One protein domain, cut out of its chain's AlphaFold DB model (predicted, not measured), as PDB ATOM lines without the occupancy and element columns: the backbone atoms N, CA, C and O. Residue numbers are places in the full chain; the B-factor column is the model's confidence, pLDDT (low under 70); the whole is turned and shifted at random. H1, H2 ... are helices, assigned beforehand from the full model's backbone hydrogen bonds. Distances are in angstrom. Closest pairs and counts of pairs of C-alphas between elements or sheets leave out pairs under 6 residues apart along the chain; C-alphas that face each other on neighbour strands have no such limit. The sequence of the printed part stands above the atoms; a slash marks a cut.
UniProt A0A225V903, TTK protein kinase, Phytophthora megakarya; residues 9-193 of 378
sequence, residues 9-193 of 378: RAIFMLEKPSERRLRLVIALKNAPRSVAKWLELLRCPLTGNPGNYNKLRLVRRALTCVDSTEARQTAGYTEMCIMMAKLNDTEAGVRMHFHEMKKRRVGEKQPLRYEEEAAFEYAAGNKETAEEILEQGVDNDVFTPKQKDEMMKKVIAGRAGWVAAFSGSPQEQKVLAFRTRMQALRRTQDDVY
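This is residues 9 to 193 of the 378 residues of the protein "TTK protein kinase" of Phytophthora megakarya (UniProt A0A225V903). Short helices run back and forth side by side in a zigzag row, from H1 at one end through H5 in the middle to H8 and H9 at the other. The longest helix, H10, slants away from this row, and its residues 186 to 193 stick out. The printed part has 185 residues with ten named helices, H1 to H10 in chain order, and no named strand: the class is all helix. It is compact, with a radius of gyration of the C-alphas of 17.0 A, and spans 45 by 44 by 27 A.

H10, residues 170 to 193, touches no helix. The hub is H5, residues 75 to 86, which touches four helices. H6, residues 91 to 104, forms a hairpin with H5 at a shallow tilt of 29 degrees, the closest C-alphas being those of Ala 85 and Val 94, 4.9 A apart. H7, residues 111 to 123, touches H5 with residues 112 to 116 alone, the same way at 20 degrees, closest at C-alphas 78 and 113, 6.6 A. H8, residues 127 to 139, forms a hairpin with H7 at 12 degrees, closest at C-alphas 118 and 130, 4.2 A. H9, residues 145 to 156, forms a hairpin with H8, closest at C-alphas 134 and 148, 5.9 A. H5 to H9 are an up and down bundle, helices side by side, each running against the one before. H2, residues 35 to 43, touches H5 at a steep tilt of 40 degrees, closest at C-alphas 35 and 77, 6.2 A. H3, residues 52 to 65, touches H5, closest at C-alphas 59 and 84, 6.2 A; H2 and H3 only just touch, with 3 pairs of C-alphas within 8 A. H1, residues 19 to 29, forms a hairpin with H2, closest at C-alphas 28 and 37, 5.7 A. H4, residues 68 to 71, is close to H5 but not clearly touching, with C-alphas 71 and 77 5.8 A apart. Every O i to N i+4 pair is within hydrogen-bond range in the named helices except H4, which is too short for one.

H10 is 35.0 A from first to last C-alpha, from Pro 170 at (118.926, 125.039, 157.402) to Tyr 193 at (91.566, 139.761, 141.190). H3 measures 20.2 A, H6 20.1 A, H8 18.7 A and H7 18.4 A. H1 begins at C-alpha 19, (116.332, 105.246, 163.467).

The C-alphas farthest apart, those of Asn 30 and Tyr 193, are 56.1 A apart. The printed part has no cut. The link from H9 to H10, residues 157 to 169, is long. Mean pLDDT of the printed part is 86.7, and of H10 65; residues 183 to 193 are among those under 70.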
ATOM      1  N   ARG A   9     108.496 108.116 174.021       73.88
ATOM      2  CA  ARG A   9     108.127 107.998 172.608       73.88
ATOM      3  C   ARG A   9     107.140 109.073 172.161       73.88
ATOM      4  O   ARG A   9     107.317 109.620 171.079       73.88
ATOM      5  N   ALA A  10     106.157 109.422 172.988       75.31
ATOM      6  CA  ALA A  10     105.184 110.465 172.666       75.31
ATOM      7  C   ALA A  10     105.829 111.862 172.664       75.31
ATOM      8  O   ALA A  10     105.557 112.685 171.797       75.31
ATOM      9  N   ILE A  11     106.747 112.111 173.596       76.00
ATOM     10  CA  ILE A  11     107.397 113.420 173.792       76.00
ATOM     11  C   ILE A  11     108.374 113.725 172.676       76.00
ATOM     12  O   ILE A  11     108.398 114.822 172.121       76.00
ATOM     13  N   PHE A  12     109.188 112.730 172.350       80.19
ATOM     14  CA  PHE A  12     110.153 112.838 171.277       80.19
ATOM     15  C   PHE A  12     109.533 112.545 169.912       80.19
ATOM     16  O   PHE A  12     110.250 112.636 168.919       80.19
ATOM     17  N   MET A  13     108.220 112.284 169.843       80.62
ATOM     18  CA  MET A  13     107.475 112.018 168.607       80.62
ATOM     19  C   MET A  13     108.141 110.907 167.787       80.62
ATOM     20  O   MET A  13     108.433 111.051 166.601       80.62
ATOM     21  N   LEU A  14     108.460 109.807 168.468       73.19
ATOM     22  CA  LEU A  14     109.040 108.608 167.880       73.19
ATOM     23  C   LEU A  14     107.900 107.728 167.348       73.19
ATOM     24  O   LEU A  14     107.499 106.762 167.997       73.19
ATOM     25  N   GLU A  15     107.341 108.087 166.192       66.94
ATOM     26  CA  GLU A  15     106.409 107.219 165.460       66.94
ATOM     27  C   GLU A  15     107.177 106.230 164.578       66.94
ATOM     28  O   GLU A  15     107.923 106.643 163.688       66.94
ATOM     29  N   LYS A  16     106.974 104.918 164.815       66.62
ATOM     30  CA  LYS A  16     107.709 103.807 164.164       66.62
ATOM     31  C   LYS A  16     109.249 103.990 164.309       66.62
ATOM     32  O   LYS A  16     109.689 104.947 164.951       66.62
ATOM     33  N   PRO A  17     110.135 103.078 163.858       56.06
ATOM     34  CA  PRO A  17     111.559 103.253 164.123       56.06
ATOM     35  C   PRO A  17     112.140 104.258 163.122       56.06
ATOM     36  O   PRO A  17     112.788 103.883 162.152       56.06
ATOM     37  N   SER A  18     111.936 105.562 163.343       68.38
ATOM     38  CA  SER A  18     112.800 106.565 162.716       68.38
ATOM     39  C   SER A  18     114.178 106.481 163.379       68.38
ATOM     40  O   SER A  18     114.507 107.215 164.312       68.38
ATOM     41  N   GLU A  19     115.003 105.541 162.909       81.19
ATOM     42  CA  GLU A  19     116.332 105.246 163.467       81.19
ATOM     43  C   GLU A  19     117.195 106.502 163.608       81.19
ATOM     44  O   GLU A  19     117.982 106.636 164.542       81.19
ATOM     45  N   ARG A  20     117.035 107.470 162.698       86.12
ATOM     46  CA  ARG A  20     117.713 108.766 162.782       86.12
ATOM     47  C   ARG A  20     117.301 109.552 164.027       86.12
ATOM     48  O   ARG A  20     118.169 109.999 164.769       86.12
ATOM     49  N   ARG A  21     116.000 109.730 164.264       87.75
ATOM     50  CA  ARG A  21     115.501 110.520 165.397       87.75
ATOM     51  C   ARG A  21     115.790 109.815 166.716       87.75
ATOM     52  O   ARG A  21     116.216 110.469 167.662       87.75
ATOM     53  N   LEU A  22     115.666 108.487 166.748       86.38
ATOM     54  CA  LEU A  22     116.063 107.674 167.895       86.38
ATOM     55  C   LEU A  22     117.552 107.853 168.230       86.38
ATOM     56  O   LEU A  22     117.882 108.119 169.383       86.38
ATOM     57  N   ARG A  23     118.449 107.800 167.233       88.88
ATOM     58  CA  ARG A  23     119.884 108.071 167.434       88.88
ATOM     59  C   ARG A  23     120.144 109.463 168.005       88.88
ATOM     60  O   ARG A  23     120.998 109.606 168.875       88.88
ATOM     61  N   LEU A  24     119.398 110.477 167.563       90.38
ATOM     62  CA  LEU A  24     119.507 111.835 168.107       90.38
ATOM     63  C   LEU A  24     119.033 111.916 169.564       90.38
ATOM     64  O   LEU A  24     119.683 112.576 170.367       90.38
ATOM     65  N   VAL A  25     117.958 111.210 169.929       89.19
ATOM     66  CA  VAL A  25     117.494 111.121 171.325       89.19
ATOM     67  C   VAL A  25     118.530 110.416 172.208       89.19
ATOM     68  O   VAL A  25     118.819 110.890 173.304       89.19
ATOM     69  N   ILE A  26     119.149 109.334 171.722       87.31
ATOM     70  CA  ILE A  26     120.233 108.639 172.436       87.31
ATOM     71  C   ILE A  26     121.450 109.558 172.601       87.31
ATOM     72  O   ILE A  26     121.989 109.677 173.698       87.31
ATOM     73  N   ALA A  27     121.867 110.260 171.545       89.06
ATOM     74  CA  ALA A  27     122.977 111.209 171.624       89.06
ATOM     75  C   ALA A  27     122.683 112.360 172.601       89.06
ATOM     76  O   ALA A  27     123.578 112.812 173.316       89.06
ATOM     77  N   LEU A  28     121.430 112.812 172.653       90.19
ATOM     78  CA  LEU A  28     120.986 113.851 173.569       90.19
ATOM     79  C   LEU A  28     121.008 113.391 175.031       90.19
ATOM     80  O   LEU A  28     121.358 114.191 175.893       90.19
ATOM     81  N   LYS A  29     120.710 112.113 175.313       84.56
ATOM     82  CA  LYS A  29     120.832 111.535 176.666       84.56
ATOM     83  C   LYS A  29     122.230 111.756 177.243       84.56
ATOM     84  O   LYS A  29     122.363 112.122 178.404       84.56
ATOM     85  N   ASN A  30     123.260 111.584 176.421       87.38
ATOM     86  CA  ASN A  30     124.649 111.726 176.854       87.38
ATOM     87  C   ASN A  30     125.086 113.195 177.000       87.38
ATOM     88  O   ASN A  30     126.130 113.469 177.585       87.38
ATOM     89  N   ALA A  31     124.315 114.148 176.463       89.44
ATOM     90  CA  ALA A  31     124.643 115.572 176.483       89.44
ATOM     91  C   ALA A  31     123.379 116.461 176.542       89.44
ATOM     92  O   ALA A  31     123.138 117.263 175.631       89.44
ATOM     93  N   PRO A  32     122.568 116.380 177.613       88.69
ATOM     94  CA  PRO A  32     121.234 116.985 177.649       88.69
ATOM     95  C   PRO A  32     121.242 118.513 177.756       88.69
ATOM     96  O   PRO A  32     120.222 119.150 177.515       88.69
ATOM     97  N   ARG A  33     122.384 119.119 178.097       91.00
ATOM     98  CA  ARG A  33     122.562 120.581 178.126       91.00
ATOM     99  C   ARG A  33     123.094 121.147 176.805       91.00
ATOM    100  O   ARG A  33     123.241 122.357 176.669       91.00
ATOM    101  N   SER A  34     123.399 120.290 175.826       94.38
ATOM    102  CA  SER A  34     124.017 120.709 174.567       94.38
ATOM    103  C   SER A  34     123.003 121.353 173.622       94.38
ATOM    104  O   SER A  34     122.098 120.691 173.111       94.38
ATOM    105  N   VAL A  35     123.215 122.637 173.314       95.19
ATOM    106  CA  VAL A  35     122.439 123.388 172.309       95.19
ATOM    107  C   VAL A  35     122.468 122.685 170.950       95.19
ATOM    108  O   VAL A  35     121.436 122.535 170.300       95.19
ATOM    109  N   ALA A  36     123.645 122.217 170.526       93.75
ATOM    110  CA  ALA A  36     123.824 121.579 169.225       93.75
ATOM    111  C   ALA A  36     122.998 120.290 169.103       93.75
ATOM    112  O   ALA A  36     122.299 120.105 168.109       93.75
ATOM    113  N   LYS A  37     123.010 119.433 170.134       93.81
ATOM    114  CA  LYS A  37     122.238 118.179 170.134       93.81
ATOM    115  C   LYS A  37     120.734 118.417 170.151       93.81
ATOM    116  O   LYS A  37     120.005 117.751 169.415       93.81
ATOM    117  N   TRP A  38     120.274 119.403 170.918       94.12
ATOM    118  CA  TRP A  38     118.874 119.812 170.874       94.12
ATOM    119  C   TRP A  38     118.470 120.329 169.494       94.12
ATOM    120  O   TRP A  38     117.442 119.906 168.975       94.12
ATOM    121  N   LEU A  39     119.278 121.175 168.857       93.31
ATOM    122  CA  LEU A  39     118.978 121.674 167.511       93.31
ATOM    123  C   LEU A  39     118.980 120.586 166.448       93.31
ATOM    124  O   LEU A  39     118.112 120.605 165.582       93.31
ATOM    125  N   GLU A  40     119.915 119.637 166.498       91.75
ATOM    126  CA  GLU A  40     119.903 118.482 165.594       91.75
ATOM    127  C   GLU A  40     118.570 117.727 165.703       91.75
ATOM    128  O   GLU A  40     117.947 117.409 164.686       91.75
ATOM    129  N   LEU A  41     118.086 117.505 166.928       91.50
ATOM    130  CA  LEU A  41     116.806 116.848 167.183       91.50
ATOM    131  C   LEU A  41     115.594 117.690 166.747       91.50
ATOM    132  O   LEU A  41     114.640 117.145 166.187       91.50
ATOM    133  N   LEU A  42     115.610 119.001 166.993       91.69
ATOM    134  CA  LEU A  42     114.525 119.918 166.623       91.69
ATOM    135  C   LEU A  42     114.440 120.138 165.108       91.69
ATOM    136  O   LEU A  42     113.350 120.271 164.563       91.69
ATOM    137  N   ARG A  43     115.575 120.133 164.409       89.62
ATOM    138  CA  ARG A  43     115.627 120.217 162.943       89.62
ATOM    139  C   ARG A  43     115.321 118.887 162.272       89.62
ATOM    140  O   ARG A  43     114.920 118.879 161.114       89.62
ATOM    141  N   CYS A  44     115.512 117.762 162.964       87.31
ATOM    142  CA  CYS A  44     115.169 116.455 162.421       87.31
ATOM    143  C   CYS A  44     113.677 116.428 162.043       87.31
ATOM    144  O   CYS A  44     112.845 116.662 162.927       87.31
ATOM    145  N   PRO A  45     113.336 116.115 160.776       83.00
ATOM    146  CA  PRO A  45     111.952 116.037 160.331       83.00
ATOM    147  C   PRO A  45     111.115 115.153 161.252       83.00
ATOM    148  O   PRO A  45     111.586 114.120 161.742       83.00
ATOM    149  N   LEU A  46     109.885 115.591 161.505       82.62
ATOM    150  CA  LEU A  46     108.924 114.839 162.298       82.62
ATOM    151  C   LEU A  46     108.205 113.845 161.390       82.62
ATOM    152  O   LEU A  46     107.757 114.199 160.301       82.62
ATOM    153  N   THR A  47     108.129 112.599 161.841       75.25
ATOM    154  CA  THR A  47     107.244 111.586 161.265       75.25
ATOM    155  C   THR A  47     105.838 111.784 161.818       75.25
ATOM    156  O   THR A  47     105.685 112.150 162.984       75.25
ATOM    157  N   GLY A  48     104.832 111.570 160.971       68.38
ATOM    158  CA  GLY A  48     103.465 111.990 161.270       68.38
ATOM    159  C   GLY A  48     103.314 113.508 161.148       68.38
ATOM    160  O   GLY A  48     104.291 114.241 160.990       68.38
ATOM    161  N   ASN A  49     102.083 114.010 161.191       76.44
ATOM    162  CA  ASN A  49     101.823 115.448 161.295       76.44
ATOM    163  C   ASN A  49     101.463 115.777 162.751       76.44
ATOM    164  O   ASN A  49     100.279 115.919 163.066       76.44
ATOM    165  N   PRO A  50     102.443 115.826 163.675       81.94
ATOM    166  CA  PRO A  50     102.142 116.068 165.072       81.94
ATOM    167  C   PRO A  50     101.550 117.465 165.242       81.94
ATOM    168  O   PRO A  50     102.018 118.439 164.642       81.94
ATOM    169  N   GLY A  51     100.540 117.559 166.107       83.62
ATOM    170  CA  GLY A  51      99.913 118.832 166.444       83.62
ATOM    171  C   GLY A  51     100.906 119.838 167.039       83.62
ATOM    172  O   GLY A  51     101.924 119.463 167.634       83.62
ATOM    173  N   ASN A  52     100.583 121.130 166.915       86.25
ATOM    174  CA  ASN A  52     101.417 122.234 167.406       86.25
ATOM    175  C   ASN A  52     101.767 122.094 168.893       86.25
ATOM    176  O   ASN A  52     102.899 122.371 169.279       86.25
ATOM    177  N   TYR A  53     100.853 121.564 169.711       85.94
ATOM    178  CA  TYR A  53     101.099 121.315 171.132       85.94
ATOM    179  C   TYR A  53     102.320 120.412 171.389       85.94
ATOM    180  O   TYR A  53     103.167 120.740 172.221       85.94
ATOM    181  N   ASN A  54     102.464 119.310 170.646       86.38
ATOM    182  CA  ASN A  54     103.579 118.373 170.825       86.38
ATOM    183  C   ASN A  54     104.913 118.997 170.395       86.38
ATOM    184  O   ASN A  54     105.924 118.863 171.088       86.38
ATOM    185  N   LYS A  55     104.895 119.751 169.290       89.62
ATOM    186  CA  LYS A  55     106.039 120.541 168.812       89.62
ATOM    187  C   LYS A  55     106.478 121.560 169.865       89.62
ATOM    188  O   LYS A  55     107.645 121.589 170.251       89.62
ATOM    189  N   LEU A  56     105.528 122.344 170.378       90.19
ATOM    190  CA  LEU A  56     105.752 123.368 171.399       90.19
ATOM    191  C   LEU A  56     106.337 122.760 172.671       90.19
ATOM    192  O   LEU A  56     107.301 123.272 173.238       90.19
ATOM    193  N   ARG A  57     105.780 121.631 173.104       89.44
ATOM    194  CA  ARG A  57     106.230 120.913 174.290       89.44
ATOM    195  C   ARG A  57     107.670 120.416 174.158       89.44
ATOM    196  O   ARG A  57     108.435 120.541 175.115       89.44
ATOM    197  N   LEU A  58     108.060 119.906 172.990       91.12
ATOM    198  CA  LEU A  58     109.436 119.484 172.746       91.12
ATOM    199  C   LEU A  58     110.414 120.670 172.778       91.12
ATOM    200  O   LEU A  58     111.452 120.577 173.433       91.12
ATOM    201  N   VAL A  59     110.077 121.796 172.135       93.38
ATOM    202  CA  VAL A  59     110.919 123.008 172.171       93.38
ATOM    203  C   VAL A  59     111.031 123.558 173.597       93.38
ATOM    204  O   VAL A  59     112.131 123.884 174.039       93.38
ATOM    205  N   ARG A  60     109.928 123.594 174.360       92.56
ATOM    206  CA  ARG A  60     109.945 123.987 175.780       92.56
ATOM    207  C   ARG A  60     110.898 123.119 176.591       92.56
ATOM    208  O   ARG A  60     111.695 123.654 177.350       92.56
ATOM    209  N   ARG A  61     110.851 121.795 176.412       90.56
ATOM    210  CA  ARG A  61     111.766 120.879 177.110       90.56
ATOM    211  C   ARG A  61     113.223 121.188 176.773       90.56
ATOM    212  O   ARG A  61     114.042 121.270 177.682       90.56
ATOM    213  N   ALA A  62     113.517 121.435 175.500       93.00
ATOM    214  CA  ALA A  62     114.853 121.808 175.059       93.00
ATOM    215  C   ALA A  62     115.356 123.094 175.745       93.00
ATOM    216  O   ALA A  62     116.462 123.120 176.280       93.00
ATOM    217  N   LEU A  63     114.516 124.133 175.801       93.31
ATOM    218  CA  LEU A  63     114.838 125.404 176.462       93.31
ATOM    219  C   LEU A  63     114.988 125.279 177.988       93.31
ATOM    220  O   LEU A  63     115.754 126.035 178.575       93.31
ATOM    221  N   THR A  64     114.294 124.334 178.627       91.38
ATOM    222  CA  THR A  64     114.443 124.058 180.067       91.38
ATOM    223  C   THR A  64     115.739 123.309 180.389       91.38
ATOM    224  O   THR A  64     116.298 123.492 181.468       91.38
ATOM    225  N   CYS A  65     116.218 122.449 179.486       90.69
ATOM    226  CA  CYS A  65     117.415 121.638 179.718       90.69
ATOM    227  C   CYS A  65     118.727 122.380 179.420       90.69
ATOM    228  O   CYS A  65     119.754 122.061 180.017       90.69
ATOM    229  N   VAL A  66     118.719 123.337 178.492       92.69
ATOM    230  CA  VAL A  66     119.903 124.131 178.133       92.69
ATOM    231  C   VAL A  66     120.166 125.220 179.178       92.69
ATOM    232  O   VAL A  66     119.239 125.882 179.643       92.69
ATOM    233  N   ASP A  67     121.439 125.465 179.509       89.06
ATOM    234  CA  ASP A  67     121.807 126.608 180.349       89.06
ATOM    235  C   ASP A  67     121.609 127.925 179.590       89.06
ATOM    236  O   ASP A  67     122.422 128.336 178.763       89.06
ATOM    237  N   SER A  68     120.501 128.603 179.884       90.12
ATOM    238  CA  SER A  68     120.151 129.868 179.238       90.12
ATOM    239  C   SER A  68     121.185 130.985 179.439       90.12
ATOM    240  O   SER A  68     121.271 131.880 178.599       90.12
ATOM    241  N   THR A  69     121.966 130.968 180.523       90.50
ATOM    242  CA  THR A  69     122.886 132.069 180.846       90.50
ATOM    243  C   THR A  69     124.119 132.057 179.955       90.50
ATOM    244  O   THR A  69     124.523 133.111 179.455       90.50
ATOM    245  N   GLU A  70     124.643 130.863 179.688       89.88
ATOM    246  CA  GLU A  70     125.750 130.627 178.765       89.88
ATOM    247  C   GLU A  70     125.260 130.631 177.311       89.88
ATOM    248  O   GLU A  70     125.884 131.217 176.425       89.88
ATOM    249  N   ALA A  71     124.094 130.032 177.054       93.50
ATOM    250  CA  ALA A  71     123.621 129.800 175.698       93.50
ATOM    251  C   ALA A  71     122.998 131.034 175.026       93.50
ATOM    252  O   ALA A  71     122.952 131.069 173.796       93.50
ATOM    253  N   ARG A  72     122.545 132.057 175.774       94.50
ATOM    254  CA  ARG A  72     121.806 133.221 175.223       94.50
ATOM    255  C   ARG A  72     122.521 133.990 174.113       94.50
ATOM    256  O   ARG A  72     121.848 134.639 173.317       94.50
ATOM    257  N   GLN A  73     123.851 133.921 174.054       92.50
ATOM    258  CA  GLN A  73     124.649 134.572 173.010       92.50
ATOM    259  C   GLN A  73     124.892 133.680 171.789       92.50
ATOM    260  O   GLN A  73     125.448 134.142 170.801       92.50
ATOM    261  N   THR A  74     124.489 132.410 171.824       94.69
ATOM    262  CA  THR A  74     124.712 131.473 170.719       94.69
ATOM    263  C   THR A  74     123.623 131.600 169.652       94.69
ATOM    264  O   THR A  74     122.435 131.759 169.954       94.69
ATOM    265  N   ALA A  75     124.018 131.462 168.383       93.44
ATOM    266  CA  ALA A  75     123.078 131.407 167.260       93.44
ATOM    267  C   ALA A  75     122.060 130.271 167.439       93.44
ATOM    268  O   ALA A  75     120.869 130.437 167.188       93.44
ATOM    269  N   GLY A  76     122.529 129.131 167.948       94.62
ATOM    270  CA  GLY A  76     121.696 127.958 168.128       94.62
ATOM    271  C   GLY A  76     120.572 128.145 169.148       94.62
ATOM    272  O   GLY A  76     119.421 127.821 168.872       94.62
ATOM    273  N   TYR A  77     120.876 128.703 170.317       96.50
ATOM    274  CA  TYR A  77     119.845 128.969 171.319       96.50
ATOM    275  C   TYR A  77     118.857 130.043 170.845       96.50
ATOM    276  O   TYR A  77     117.654 129.920 171.063       96.50
ATOM    277  N   THR A  78     119.355 131.053 170.122       96.62
ATOM    278  CA  THR A  78     118.514 132.071 169.471       96.62
ATOM    279  C   THR A  78     117.502 131.421 168.526       96.62
ATOM    280  O   THR A  78     116.310 131.718 168.600       96.62
ATOM    281  N   GLU A  79     117.943 130.473 167.700       95.56
ATOM    282  CA  GLU A  79     117.071 129.717 166.799       95.56
ATOM    283  C   GLU A  79     116.026 128.879 167.549       95.56
ATOM    284  O   GLU A  79     114.859 128.884 167.162       95.56
ATOM    285  N   MET A  80     116.391 128.219 168.654       95.75
ATOM    286  CA  MET A  80     115.426 127.486 169.489       95.75
ATOM    287  C   MET A  80     114.332 128.414 170.043       95.75
ATOM    288  O   MET A  80     113.155 128.047 170.061       95.75
ATOM    289  N   CYS A  81     114.696 129.629 170.464       96.56
ATOM    290  CA  CYS A  81     113.732 130.634 170.910       96.56
ATOM    291  C   CYS A  81     112.837 131.141 169.766       96.56
ATOM    292  O   CYS A  81     111.640 131.326 169.976       96.56
ATOM    293  N   ILE A  82     113.368 131.299 168.551       96.00
ATOM    294  CA  ILE A  82     112.570 131.671 167.372       96.00
ATOM    295  C   ILE A  82     111.602 130.544 166.986       96.00
ATOM    296  O   ILE A  82     110.434 130.811 166.708       96.00
ATOM    297  N   MET A  83     112.038 129.280 167.028       95.12
ATOM    298  CA  MET A  83     111.148 128.129 166.829       95.12
ATOM    299  C   MET A  83     110.002 128.133 167.847       95.12
ATOM    300  O   MET A  83     108.860 127.877 167.477       95.12
ATOM    301  N   MET A  84     110.288 128.465 169.110       94.81
ATOM    302  CA  MET A  84     109.268 128.622 170.150       94.81
ATOM    303  C   MET A  84     108.275 129.744 169.809       94.81
ATOM    304  O   MET A  84     107.070 129.545 169.943       94.81
ATOM    305  N   ALA A  85     108.760 130.896 169.336       94.31
ATOM    306  CA  ALA A  85     107.909 132.013 168.932       94.31
ATOM    307  C   ALA A  85     106.962 131.606 167.793       94.31
ATOM    308  O   ALA A  85     105.751 131.750 167.935       94.31
ATOM    309  N   LYS A  86     107.492 131.003 166.721       91.31
ATOM    310  CA  LYS A  86     106.736 130.609 165.515       91.31
ATOM    311  C   LYS A  86     105.728 129.478 165.714       91.31
ATOM    312  O   LYS A  86     104.901 129.248 164.839       91.31
ATOM    313  N   LEU A  87     105.807 128.755 166.827       90.88
ATOM    314  CA  LEU A  87     104.813 127.750 167.202       90.88
ATOM    315  C   LEU A  87     103.604 128.349 167.934       90.88
ATOM    316  O   LEU A  87     102.709 127.593 168.300       90.88
ATOM    317  N   ASN A  88     103.577 129.663 168.177       89.25
ATOM    318  CA  ASN A  88     102.379 130.328 168.678       89.25
ATOM    319  C   ASN A  88     101.408 130.614 167.540       89.25
ATOM    320  O   ASN A  88     101.793 131.113 166.487       89.25
ATOM    321  N   ASP A  89     100.132 130.367 167.814       85.69
ATOM    322  CA  ASP A  89      99.061 130.517 166.830       85.69
ATOM    323  C   ASP A  89      98.543 131.969 166.731       85.69
ATOM    324  O   ASP A  89      97.687 132.268 165.903       85.69
ATOM    325  N   THR A  90      99.047 132.887 167.568       92.25
ATOM    326  CA  THR A  90      98.628 134.297 167.599       92.25
ATOM    327  C   THR A  90      99.810 135.242 167.427       92.25
ATOM    328  O   THR A  90     100.879 135.039 168.008       92.25
ATOM    329  N   GLU A  91      99.607 136.337 166.693       92.81
ATOM    330  CA  GLU A  91     100.636 137.368 166.525       92.81
ATOM    331  C   GLU A  91     101.079 137.982 167.860       92.81
ATOM    332  O   GLU A  91     102.263 138.223 168.074       92.81
ATOM    333  N   ALA A  92     100.137 138.204 168.784       94.62
ATOM    334  CA  ALA A  92     100.439 138.712 170.119       94.62
ATOM    335  C   ALA A  92     101.373 137.761 170.890       94.62
ATOM    336  O   ALA A  92     102.310 138.215 171.547       94.62
ATOM    337  N   GLY A  93     101.167 136.445 170.759       93.69
ATOM    338  CA  GLY A  93     102.057 135.435 171.328       93.69
ATOM    339  C   GLY A  93     103.464 135.500 170.732       93.69
ATOM    340  O   GLY A  93     104.446 135.493 171.475       93.69
ATOM    341  N   VAL A  94     103.575 135.642 169.407       94.44
ATOM    342  CA  VAL A  94     104.870 135.797 168.721       94.44
ATOM    343  C   VAL A  94     105.604 137.056 169.206       94.44
ATOM    344  O   VAL A  94     106.765 136.967 169.613       94.44
ATOM    345  N   ARG A  95     104.921 138.211 169.261       96.69
ATOM    346  CA  ARG A  95     105.485 139.479 169.772       96.69
ATOM    347  C   ARG A  95     105.954 139.364 171.217       96.69
ATOM    348  O   ARG A  95     107.050 139.817 171.546       96.69
ATOM    349  N   MET A  96     105.160 138.722 172.076       96.69
ATOM    350  CA  MET A  96     105.526 138.481 173.474       96.69
ATOM    351  C   MET A  96     106.830 137.678 173.583       96.69
ATOM    352  O   MET A  96     107.676 137.992 174.420       96.69
ATOM    353  N   HIS A  97     107.042 136.679 172.722       96.25
ATOM    354  CA  HIS A  97     108.292 135.920 172.709       96.25
ATOM    355  C   HIS A  97     109.500 136.770 172.302       96.25
ATOM    356  O   HIS A  97     110.525 136.706 172.982       96.25
ATOM    357  N   PHE A  98     109.389 137.600 171.262       97.25
ATOM    358  CA  PHE A  98     110.467 138.524 170.891       97.25
ATOM    359  C   PHE A  98     110.737 139.567 171.986       97.25
ATOM    360  O   PHE A  98     111.894 139.866 172.289       97.25
ATOM    361  N   HIS A  99     109.694 140.068 172.654       97.31
ATOM    362  CA  HIS A  99     109.844 140.941 173.817       97.31
ATOM    363  C   HIS A  99     110.619 140.255 174.954       97.31
ATOM    364  O   HIS A  99     111.566 140.828 175.496       97.31
ATOM    365  N   GLU A 100     110.285 139.006 175.277       96.31
ATOM    366  CA  GLU A 100     110.985 138.250 176.318       96.31
ATOM    367  C   GLU A 100     112.441 137.940 175.930       96.31
ATOM    368  O   GLU A 100     113.337 138.001 176.777       96.31
ATOM    369  N   MET A 101     112.712 137.669 174.648       97.00
ATOM    370  CA  MET A 101     114.079 137.522 174.137       97.00
ATOM    371  C   MET A 101     114.892 138.806 174.338       97.00
ATOM    372  O   MET A 101     116.012 138.727 174.847       97.00
ATOM    373  N   LYS A 102     114.325 139.982 174.027       96.56
ATOM    374  CA  LYS A 102     114.959 141.289 174.278       96.56
ATOM    375  C   LYS A 102     115.248 141.491 175.764       96.56
ATOM    376  O   LYS A 102     116.388 141.755 176.137       96.56
ATOM    377  N   LYS A 103     114.253 141.256 176.625       96.75
ATOM    378  CA  LYS A 103     114.386 141.372 178.087       96.75
ATOM    379  C   LYS A 103     115.504 140.488 178.652       96.75
ATOM    380  O   LYS A 103     116.236 140.907 179.545       96.75
ATOM    381  N   ARG A 104     115.656 139.265 178.134       95.69
ATOM    382  CA  ARG A 104     116.697 138.311 178.562       95.69
ATOM    383  C   ARG A 104     118.033 138.479 177.832       95.69
ATOM    384  O   ARG A 104     118.990 137.772 178.164       95.69
ATOM    385  N   ARG A 105     118.105 139.405 176.870       96.50
ATOM    386  CA  ARG A 105     119.254 139.631 175.980       96.50
ATOM    387  C   ARG A 105     119.656 138.366 175.215       96.50
ATOM    388  O   ARG A 105     120.831 138.021 175.117       96.50
ATOM    389  N   VAL A 106     118.661 137.631 174.722       97.25
ATOM    390  CA  VAL A 106     118.862 136.448 173.878       97.25
ATOM    391  C   VAL A 106     119.068 136.890 172.437       97.25
ATOM    392  O   VAL A 106     118.234 137.601 171.880       97.25
ATOM    393  N   GLY A 107     120.169 136.450 171.830       95.88
ATOM    394  CA  GLY A 107     120.471 136.728 170.428       95.88
ATOM    395  C   GLY A 107     120.752 138.199 170.121       95.88
ATOM    396  O   GLY A 107     120.656 138.605 168.972       95.88
ATOM    397  N   GLU A 108     121.095 139.007 171.124       95.94
ATOM    398  CA  GLU A 108     121.390 140.440 170.962       95.94
ATOM    399  C   GLU A 108     122.589 140.697 170.039       95.94
ATOM    400  O   GLU A 108     122.618 141.688 169.328       95.94
ATOM    401  N   LYS A 109     123.559 139.779 169.994       96.06
ATOM    402  CA  LYS A 109     124.670 139.827 169.032       96.06
ATOM    403  C   LYS A 109     124.465 138.898 167.829       96.06
ATOM    404  O   LYS A 109     125.406 138.620 167.094       96.06
ATOM    405  N   GLN A 110     123.253 138.370 167.639       96.25
ATOM    406  CA  GLN A 110     122.952 137.378 166.607       96.25
ATOM    407  C   GLN A 110     122.080 137.979 165.493       96.25
ATOM    408  O   GLN A 110     120.922 138.310 165.755       96.25
ATOM    409  N   PRO A 111     122.566 138.029 164.233       95.38
ATOM    410  CA  PRO A 111     121.808 138.541 163.082       95.38
ATOM    411  C   PRO A 111     120.417 137.930 162.936       95.38
ATOM    412  O   PRO A 111     119.449 138.619 162.621       95.38
ATOM    413  N   LEU A 112     120.325 136.631 163.228       94.69
ATOM    414  CA  LEU A 112     119.109 135.845 163.091       94.69
ATOM    415  C   LEU A 112     117.940 136.408 163.912       94.69
ATOM    416  O   LEU A 112     116.803 136.345 163.462       94.69
ATOM    417  N   ARG A 113     118.205 136.978 165.097       96.44
ATOM    418  CA  ARG A 113     117.158 137.551 165.958       96.44
ATOM    419  C   ARG A 113     116.446 138.709 165.261       96.44
ATOM    420  O   ARG A 113     115.221 138.742 165.225       96.44
ATOM    421  N   TYR A 114     117.230 139.635 164.718       97.94
ATOM    422  CA  TYR A 114     116.747 140.849 164.066       97.94
ATOM    423  C   TYR A 114     116.096 140.541 162.717       97.94
ATOM    424  O   TYR A 114     115.043 141.085 162.411       97.94
ATOM    425  N   GLU A 115     116.683 139.624 161.939       95.75
ATOM    426  CA  GLU A 115     116.120 139.178 160.660       95.75
ATOM    427  C   GLU A 115     114.712 138.584 160.832       95.75
ATOM    428  O   GLU A 115     113.798 138.925 160.085       95.75
ATOM    429  N   GLU A 116     114.533 137.702 161.816       95.88
ATOM    430  CA  GLU A 116     113.274 136.989 162.047       95.88
ATOM    431  C   GLU A 116     112.188 137.892 162.650       95.88
ATOM    432  O   GLU A 116     111.029 137.805 162.246       95.88
ATOM    433  N   GLU A 117     112.555 138.790 163.569       97.44
ATOM    434  CA  GLU A 117     111.634 139.768 164.166       97.44
ATOM    435  C   GLU A 117     111.178 140.808 163.125       97.44
ATOM    436  O   GLU A 117     109.981 141.069 162.998       97.44
ATOM    437  N   ALA A 118     112.100 141.331 162.305       97.62
ATOM    438  CA  ALA A 118     111.771 142.277 161.237       97.62
ATOM    439  C   ALA A 118     110.912 141.633 160.139       97.62
ATOM    440  O   ALA A 118     109.956 142.243 159.661       97.62
ATOM    441  N   ALA A 119     111.211 140.387 159.752       95.50
ATOM    442  CA  ALA A 119     110.395 139.648 158.791       95.50
ATOM    443  C   ALA A 119     108.959 139.442 159.293       95.50
ATOM    444  O   ALA A 119     108.013 139.576 158.516       95.50
ATOM    445  N   PHE A 120     108.798 139.145 160.586       95.50
ATOM    446  CA  PHE A 120     107.492 139.002 161.216       95.50
ATOM    447  C   PHE A 120     106.708 140.324 161.228       95.50
ATOM    448  O   PHE A 120     105.579 140.352 160.740       95.50
ATOM    449  N   GLU A 121     107.295 141.424 161.713       96.69
ATOM    450  CA  GLU A 121     106.582 142.710 161.782       96.69
ATOM    451  C   GLU A 121     106.251 143.268 160.394       96.69
ATOM    452  O   GLU A 121     105.149 143.770 160.174       96.69
ATOM    453  N   TYR A 122     107.146 143.095 159.417       95.44
ATOM    454  CA  TYR A 122     106.864 143.489 158.039       95.44
ATOM    455  C   TYR A 122     105.684 142.702 157.453       95.44
ATOM    456  O   TYR A 122     104.816 143.286 156.801       95.44
ATOM    457  N   ALA A 123     105.626 141.386 157.693       91.06
ATOM    458  CA  ALA A 123     104.521 140.542 157.240       91.06
ATOM    459  C   ALA A 123     103.183 140.910 157.905       91.06
ATOM    460  O   ALA A 123     102.142 140.778 157.267       91.06
ATOM    461  N   ALA A 124     103.217 141.422 159.139       91.44
ATOM    462  CA  ALA A 124     102.052 141.957 159.845       91.44
ATOM    463  C   ALA A 124     101.647 143.379 159.391       91.44
ATOM    464  O   ALA A 124     100.681 143.936 159.903       91.44
ATOM    465  N   GLY A 125     102.369 143.982 158.437       92.19
ATOM    466  CA  GLY A 125     102.094 145.324 157.910       92.19
ATOM    467  C   GLY A 125     102.832 146.463 158.622       92.19
ATOM    468  O   GLY A 125     102.755 147.608 158.173       92.19
ATOM    469  N   ASN A 126     103.615 146.169 159.662       95.94
ATOM    470  CA  ASN A 126     104.331 147.153 160.479       95.94
ATOM    471  C   ASN A 126     105.721 147.451 159.893       95.94
ATOM    472  O   ASN A 126     106.758 147.054 160.427       95.94
ATOM    473  N   LYS A 127     105.746 148.132 158.741       96.62
ATOM    474  CA  LYS A 127     106.982 148.378 157.972       96.62
ATOM    475  C   LYS A 127     108.010 149.227 158.720       96.62
ATOM    476  O   LYS A 127     109.192 148.912 158.665       96.62
ATOM    477  N   GLU A 128     107.552 150.273 159.407       97.56
ATOM    478  CA  GLU A 128     108.404 151.171 160.197       97.56
ATOM    479  C   GLU A 128     109.065 150.410 161.352       97.56
ATOM    480  O   GLU A 128     110.286 150.393 161.462       97.56
ATOM    481  N   THR A 129     108.284 149.639 162.113       97.75
ATOM    482  CA  THR A 129     108.808 148.781 163.187       97.75
ATOM    483  C   THR A 129     109.829 147.765 162.670       97.75
ATOM    484  O   THR A 129     110.848 147.529 163.314       97.75
ATOM    485  N   ALA A 130     109.596 147.164 161.499       97.44
ATOM    486  CA  ALA A 130     110.562 146.251 160.893       97.44
ATOM    487  C   ALA A 130     111.898 146.943 160.565       97.44
ATOM    488  O   ALA A 130     112.957 146.338 160.737       97.44
ATOM    489  N   GLU A 131     111.864 148.203 160.124       97.94
ATOM    490  CA  GLU A 131     113.072 148.996 159.898       97.94
ATOM    491  C   GLU A 131     113.795 149.332 161.205       97.94
ATOM    492  O   GLU A 131     115.007 149.128 161.294       97.94
ATOM    493  N   GLU A 132     113.055 149.778 162.223       98.31
ATOM    494  CA  GLU A 132     113.586 150.074 163.558       98.31
ATOM    495  C   GLU A 132     114.275 148.855 164.177       98.31
ATOM    496  O   GLU A 132     115.340 148.975 164.778       98.31
ATOM    497  N   ILE A 133     113.707 147.657 164.007       98.38
ATOM    498  CA  ILE A 133     114.329 146.411 164.467       98.38
ATOM    499  C   ILE A 133     115.688 146.204 163.787       98.38
ATOM    500  O   ILE A 133     116.651 145.828 164.453       98.38
ATOM    501  N   LEU A 134     115.799 146.433 162.477       98.00
ATOM    502  CA  LEU A 134     117.077 146.280 161.779       98.00
ATOM    503  C   LEU A 134     118.077 147.378 162.161       98.00
ATOM    504  O   LEU A 134     119.266 147.076 162.274       98.00
ATOM    505  N   GLU A 135     117.612 148.604 162.412       98.25
ATOM    506  CA  GLU A 135     118.435 149.700 162.946       98.25
ATOM    507  C   GLU A 135     119.000 149.345 164.326       98.25
ATOM    508  O   GLU A 135     120.203 149.440 164.538       98.25
ATOM    509  N   GLN A 136     118.188 148.769 165.219       97.50
ATOM    510  CA  GLN A 136     118.688 148.240 166.495       97.50
ATOM    511  C   GLN A 136     119.777 147.178 166.296       97.50
ATOM    512  O   GLN A 136     120.638 147.002 167.157       97.50
ATOM    513  N   GLY A 137     119.743 146.423 165.196       97.38
ATOM    514  CA  GLY A 137     120.819 145.501 164.840       97.38
ATOM    515  C   GLY A 137     122.127 146.224 164.499       97.38
ATOM    516  O   GLY A 137     123.196 145.727 164.847       97.38
ATOM    517  N   VAL A 138     122.057 147.404 163.879       97.88
ATOM    518  CA  VAL A 138     123.218 148.280 163.642       97.88
ATOM    519  C   VAL A 138     123.745 148.835 164.964       97.88
ATOM    520  O   VAL A 138     124.932 148.687 165.242       97.88
ATOM    521  N   ASP A 139     122.862 149.354 165.822       97.44
ATOM    522  CA  ASP A 139     123.223 149.877 167.150       97.44
ATOM    523  C   ASP A 139     123.894 148.823 168.043       97.44
ATOM    524  O   ASP A 139     124.699 149.138 168.919       97.44
ATOM    525  N   ASN A 140     123.557 147.548 167.833       96.56
ATOM    526  CA  ASN A 140     124.145 146.417 168.544       96.56
ATOM    527  C   ASN A 140     125.358 145.804 167.824       96.56
ATOM    528  O   ASN A 140     125.769 144.701 168.194       96.56
ATOM    529  N   ASP A 141     125.948 146.472 166.833       96.88
ATOM    530  CA  ASP A 141     127.106 146.006 166.047       96.88
ATOM    531  C   ASP A 141     126.883 144.668 165.317       96.88
ATOM    532  O   ASP A 141     127.829 143.949 164.988       96.88
ATOM    533  N   VAL A 142     125.627 144.282 165.097       96.69
ATOM    534  CA  VAL A 142     125.269 143.035 164.407       96.69
ATOM    535  C   VAL A 142     125.287 143.228 162.895       96.69
ATOM    536  O   VAL A 142     125.625 142.305 162.150       96.69
ATOM    537  N   PHE A 143     124.953 144.438 162.447       96.12
ATOM    538  CA  PHE A 143     124.977 144.840 161.051       96.12
ATOM    539  C   PHE A 143     125.794 146.112 160.864       96.12
ATOM    540  O   PHE A 143     125.790 147.014 161.691       96.12
ATOM    541  N   THR A 144     126.425 146.228 159.705       97.00
ATOM    542  CA  THR A 144     126.784 147.539 159.153       97.00
ATOM    543  C   THR A 144     125.540 148.211 158.550       97.00
ATOM    544  O   THR A 144     124.627 147.497 158.121       97.00
ATOM    545  N   PRO A 145     125.507 149.550 158.395       97.38
ATOM    546  CA  PRO A 145     124.392 150.237 157.730       97.38
ATOM    547  C   PRO A 145     124.071 149.661 156.340       97.38
ATOM    548  O   PRO A 145     122.919 149.436 155.989       97.38
ATOM    549  N   LYS A 146     125.101 149.280 155.575       97.00
ATOM    550  CA  LYS A 146     124.918 148.622 154.274       97.00
ATOM    551  C   LYS A 146     124.239 147.249 154.393       97.00
ATOM    552  O   LYS A 146     123.392 146.901 153.572       97.00
ATOM    553  N   GLN A 147     124.604 146.458 155.402       96.38
ATOM    554  CA  GLN A 147     123.970 145.159 155.653       96.38
ATOM    555  C   GLN A 147     122.521 145.308 156.125       96.38
ATOM    556  O   GLN A 147     121.699 144.470 155.755       96.38
ATOM    557  N   LYS A 148     122.190 146.366 156.881       97.31
ATOM    558  CA  LYS A 148     120.804 146.715 157.235       97.31
ATOM    559  C   LYS A 148     119.960 146.889 155.972       97.31
ATOM    560  O   LYS A 148     118.937 146.221 155.836       97.31
ATOM    561  N   ASP A 149     120.426 147.682 155.008       96.38
ATOM    562  CA  ASP A 149     119.708 147.914 153.746       96.38
ATOM    563  C   ASP A 149     119.533 146.628 152.923       96.38
ATOM    564  O   ASP A 149     118.471 146.362 152.351       96.38
ATOM    565  N   GLU A 150     120.574 145.793 152.857       95.56
ATOM    566  CA  GLU A 150     120.497 144.483 152.205       95.56
ATOM    567  C   GLU A 150     119.503 143.551 152.907       95.56
ATOM    568  O   GLU A 150     118.767 142.814 152.239       95.56
ATOM    569  N   MET A 151     119.453 143.587 154.238       95.06
ATOM    570  CA  MET A 151     118.513 142.799 155.024       95.06
ATOM    571  C   MET A 151     117.079 143.292 154.831       95.06
ATOM    572  O   MET A 151     116.192 142.478 154.585       95.06
ATOM    573  N   MET A 152     116.857 144.605 154.806       96.44
ATOM    574  CA  MET A 152     115.550 145.190 154.519       96.44
ATOM    575  C   MET A 152     115.051 144.777 153.128       96.44
ATOM    576  O   MET A 152     113.919 144.321 152.973       96.44
ATOM    577  N   LYS A 153     115.923 144.782 152.111       95.00
ATOM    578  CA  LYS A 153     115.592 144.241 150.779       95.00
ATOM    579  C   LYS A 153     115.215 142.759 150.824       95.00
ATOM    580  O   LYS A 153     114.355 142.335 150.052       95.00
ATOM    581  N   LYS A 154     115.844 141.947 151.682       92.12
ATOM    582  CA  LYS A 154     115.466 140.534 151.875       92.12
ATOM    583  C   LYS A 154     114.117 140.398 152.578       92.12
ATOM    584  O   LYS A 154     113.341 139.548 152.150       92.12
ATOM    585  N   VAL A 155     113.831 141.220 153.588       92.38
ATOM    586  CA  VAL A 155     112.547 141.258 154.310       92.38
ATOM    587  C   VAL A 155     111.406 141.654 153.374       92.38
ATOM    588  O   VAL A 155     110.458 140.887 153.221       92.38
ATOM    589  N   ILE A 156     111.543 142.772 152.654       91.00
ATOM    590  CA  ILE A 156     110.563 143.238 151.658       91.00
ATOM    591  C   ILE A 156     110.338 142.165 150.598       91.00
ATOM    592  O   ILE A 156     109.212 141.821 150.240       91.00
ATOM    593  N   ALA A 157     111.433 141.589 150.110       88.75
ATOM    594  CA  ALA A 157     111.374 140.494 149.177       88.75
ATOM    595  C   ALA A 157     111.125 139.156 149.874       88.75
ATOM    596  O   ALA A 157     111.573 138.175 149.310       88.75
ATOM    597  N   GLY A 158     110.505 139.060 151.056       83.94
ATOM    598  CA  GLY A 158     110.075 137.813 151.718       83.94
ATOM    599  C   GLY A 158     111.095 136.662 151.751       83.94
ATOM    600  O   GLY A 158     110.704 135.499 151.730       83.94
ATOM    601  N   ARG A 159     112.394 136.964 151.681       83.81
ATOM    602  CA  ARG A 159     113.510 136.001 151.710       83.81
ATOM    603  C   ARG A 159     114.133 135.890 153.102       83.81
ATOM    604  O   ARG A 159     114.942 134.991 153.311       83.81
ATOM    605  N   ALA A 160     113.793 136.811 153.997       84.69
ATOM    606  CA  ALA A 160     114.091 136.726 155.420       84.69
ATOM    607  C   ALA A 160     113.051 135.853 156.139       84.69
ATOM    608  O   ALA A 160     112.011 135.520 155.564       84.69
ATOM    609  N   GLY A 161     113.313 135.499 157.396       78.69
ATOM    610  CA  GLY A 161     112.328 134.783 158.207       78.69
ATOM    611  C   GLY A 161     112.274 133.273 157.937       78.69
ATOM    612  O   GLY A 161     111.201 132.667 158.008       78.69
ATOM    613  N   TRP A 162     113.396 132.666 157.543       78.69
ATOM    614  CA  TRP A 162     113.454 131.298 157.027       78.69
ATOM    615  C   TRP A 162     113.394 130.209 158.098       78.69
ATOM    616  O   TRP A 162     113.132 129.055 157.749       78.69
ATOM    617  N   VAL A 163     113.634 130.531 159.375       77.19
ATOM    618  CA  VAL A 163     113.574 129.533 160.450       77.19
ATOM    619  C   VAL A 163     112.169 128.960 160.491       77.19
ATOM    620  O   VAL A 163     111.206 129.677 160.741       77.19
ATOM    621  N   ALA A 164     112.021 127.666 160.263       73.50
ATOM    622  CA  ALA A 164     110.746 126.999 160.463       73.50
ATOM    623  C   ALA A 164     110.876 126.036 161.638       73.50
ATOM    624  O   ALA A 164     111.905 125.392 161.846       73.50
ATOM    625  N   ALA A 165     109.815 125.943 162.435       61.62
ATOM    626  CA  ALA A 165     109.757 124.927 163.462       61.62
ATOM    627  C   ALA A 165     109.664 123.555 162.770       61.62
ATOM    628  O   ALA A 165     108.676 123.271 162.093       61.62
ATOM    629  N   PHE A 166     110.687 122.712 162.956       64.88
ATOM    630  CA  PHE A 166     110.724 121.309 162.518       64.88
ATOM    631  C   PHE A 166     110.702 121.058 160.995       64.88
ATOM    632  O   PHE A 166     109.850 120.322 160.498       64.88
ATOM    633  N   SER A 167     111.655 121.619 160.242       60.16
ATOM    634  CA  SER A 167     111.654 121.582 158.762       60.16
ATOM    635  C   SER A 167     112.951 121.099 158.090       60.16
ATOM    636  O   SER A 167     113.216 121.441 156.940       60.16
ATOM    637  N   GLY A 168     113.755 120.264 158.753       61.81
ATOM    638  CA  GLY A 168     114.993 119.741 158.166       61.81
ATOM    639  C   GLY A 168     116.197 120.666 158.361       61.81
ATOM    640  O   GLY A 168     116.197 121.562 159.212       61.81
ATOM    641  N   SER A 169     117.265 120.404 157.609       64.50
ATOM    642  CA  SER A 169     118.509 121.184 157.608       64.50
ATOM    643  C   SER A 169     118.259 122.660 157.257       64.50
ATOM    644  O   SER A 169     117.303 122.953 156.542       64.50
ATOM    645  N   PRO A 170     119.121 123.609 157.678       65.88
ATOM    646  CA  PRO A 170     118.926 125.039 157.402       65.88
ATOM    647  C   PRO A 170     118.665 125.375 155.926       65.88
ATOM    648  O   PRO A 170     117.895 126.282 155.616       65.88
ATOM    649  N   GLN A 171     119.273 124.624 155.005       67.56
ATOM    650  CA  GLN A 171     119.051 124.794 153.571       67.56
ATOM    651  C   GLN A 171     117.642 124.347 153.149       67.56
ATOM    652  O   GLN A 171     116.979 125.050 152.391       67.56
ATOM    653  N   GLU A 172     117.154 123.224 153.675       66.50
ATOM    654  CA  GLU A 172     115.790 122.735 153.432       66.50
ATOM    655  C   GLU A 172     114.743 123.692 154.011       66.50
ATOM    656  O   GLU A 172     113.738 123.966 153.354       66.50
ATOM    657  N   GLN A 173     115.008 124.282 155.182       71.75
ATOM    658  CA  GLN A 173     114.116 125.283 155.776       71.75
ATOM    659  C   GLN A 173     113.984 126.521 154.886       71.75
ATOM    660  O   GLN A 173     112.875 126.993 154.649       71.75
ATOM    661  N   LYS A 174     115.099 127.007 154.323       71.12
ATOM    662  CA  LYS A 174     115.097 128.129 153.370       71.12
ATOM    663  C   LYS A 174     114.291 127.817 152.112       71.12
ATOM    664  O   LYS A 174     113.533 128.667 151.644       71.12
ATOM    665  N   VAL A 175     114.410 126.599 151.582       71.94
ATOM    666  CA  VAL A 175     113.624 126.150 150.421       71.94
ATOM    667  C   VAL A 175     112.133 126.054 150.765       71.94
ATOM    668  O   VAL A 175     111.290 126.496 149.982       71.94
ATOM    669  N   LEU A 176     111.788 125.535 151.945       64.44
ATOM    670  CA  LEU A 176     110.405 125.457 152.427       64.44
ATOM    671  C   LEU A 176     109.794 126.844 152.648       64.44
ATOM    672  O   LEU A 176     108.692 127.100 152.168       64.44
ATOM    673  N   ALA A 177     110.519 127.757 153.294       67.25
ATOM    674  CA  ALA A 177     110.094 129.141 153.483       67.25
ATOM    675  C   ALA A 177     109.846 129.837 152.133       67.25
ATOM    676  O   ALA A 177     108.811 130.476 151.941       67.25
ATOM    677  N   PHE A 178     110.739 129.631 151.157       70.56
ATOM    678  CA  PHE A 178     110.556 130.136 149.795       70.56
ATOM    679  C   PHE A 178     109.289 129.577 149.127       70.56
ATOM    680  O   PHE A 178     108.527 130.327 148.513       70.56
ATOM    681  N   ARG A 179     109.010 128.277 149.280       70.44
ATOM    682  CA  ARG A 179     107.791 127.648 148.750       70.44
ATOM    683  C   ARG A 179     106.522 128.215 149.393       70.44
ATOM    684  O   ARG A 179     105.587 128.553 148.667       70.44
ATOM    685  N   THR A 180     106.494 128.354 150.718       65.56
ATOM    686  CA  THR A 180     105.364 128.946 151.458       65.56
ATOM    687  C   THR A 180     105.111 130.381 151.009       65.56
ATOM    688  O   THR A 180     103.970 130.767 150.770       65.56
ATOM    689  N   ARG A 181     106.177 131.156 150.791       66.94
ATOM    690  CA  ARG A 181     106.079 132.514 150.260       66.94
ATOM    691  C   ARG A 181     105.461 132.550 148.862       66.94
ATOM    692  O   ARG A 181     104.571 133.356 148.619       66.94
ATOM    693  N   MET A 182     105.894 131.681 147.949       73.81
ATOM    694  CA  MET A 182     105.301 131.617 146.606       73.81
ATOM    695  C   MET A 182     103.811 131.264 146.652       73.81
ATOM    696  O   MET A 182     103.043 131.744 145.824       73.81
ATOM    697  N   GLN A 183     103.380 130.466 147.629       67.38
ATOM    698  CA  GLN A 183     101.961 130.181 147.845       67.38
ATOM    699  C   GLN A 183     101.207 131.380 148.437       67.38
ATOM    700  O   GLN A 183     100.106 131.677 147.985       67.38
ATOM    701  N   ALA A 184     101.793 132.098 149.399       59.47
ATOM    702  CA  ALA A 184     101.199 133.303 149.980       59.47
ATOM    703  C   ALA A 184     101.066 134.449 148.958       59.47
ATOM    704  O   ALA A 184     100.038 135.120 148.926       59.47
ATOM    705  N   LEU A 185     102.063 134.626 148.082       66.62
ATOM    706  CA  LEU A 185     102.026 135.598 146.982       66.62
ATOM    707  C   LEU A 185     100.929 135.283 145.960       66.62
ATOM    708  O   LEU A 185     100.253 136.188 145.489       66.62
ATOM    709  N   ARG A 186     100.722 133.999 145.639       69.75
ATOM    710  CA  ARG A 186      99.615 133.584 144.763       69.75
ATOM    711  C   ARG A 186      98.259 133.904 145.392       69.75
ATOM    712  O   ARG A 186      97.425 134.505 144.735       69.75
ATOM    713  N   ARG A 187      98.084 133.622 146.688       60.28
ATOM    714  CA  ARG A 187      96.843 133.946 147.417       60.28
ATOM    715  C   ARG A 187      96.544 135.446 147.460       60.28
ATOM    716  O   ARG A 187      95.403 135.841 147.279       60.28
ATOM    717  N   THR A 188      97.565 136.279 147.660       58.50
ATOM    718  CA  THR A 188      97.398 137.743 147.653       58.50
ATOM    719  C   THR A 188      97.121 138.299 146.257       58.50
ATOM    720  O   THR A 188      96.404 139.286 146.145       58.50
ATOM    721  N   GLN A 189      97.628 137.674 145.191       59.03
ATOM    722  CA  GLN A 189      97.217 138.016 143.825       59.03
ATOM    723  C   GLN A 189      95.758 137.628 143.564       59.03
ATOM    724  O   GLN A 189      95.007 138.443 143.036       59.03
ATOM    725  N   ASP A 190      95.334 136.438 143.988       55.38
ATOM    726  CA  ASP A 190      93.963 135.959 143.787       55.38
ATOM    727  C   ASP A 190      92.915 136.845 144.498       55.38
ATOM    728  O   ASP A 190      91.857 137.115 143.927       55.38
ATOM    729  N   ASP A 191      93.216 137.382 145.689       51.91
ATOM    730  CA  ASP A 191      92.338 138.338 146.391       51.91
ATOM    731  C   ASP A 191      92.249 139.706 145.685       51.91
ATOM    732  O   ASP A 191      91.186 140.335 145.665       51.91
ATOM    733  N   VAL A 192      93.323 140.159 145.026       54.81
ATOM    734  CA  VAL A 192      93.301 141.396 144.220       54.81
ATOM    735  C   VAL A 192      92.425 141.225 142.973       54.81
ATOM    736  O   VAL A 192      91.661 142.131 142.639       54.81
ATOM    737  N   TYR A 193      92.444 140.051 142.333       53.69
ATOM    738  CA  TYR A 193      91.566 139.761 141.190       53.69
ATOM    739  C   TYR A 193      90.096 139.581 141.586       53.69
ATOM    740  O   TYR A 193      89.208 139.899 140.797       53.69
TER     741      TYR A 193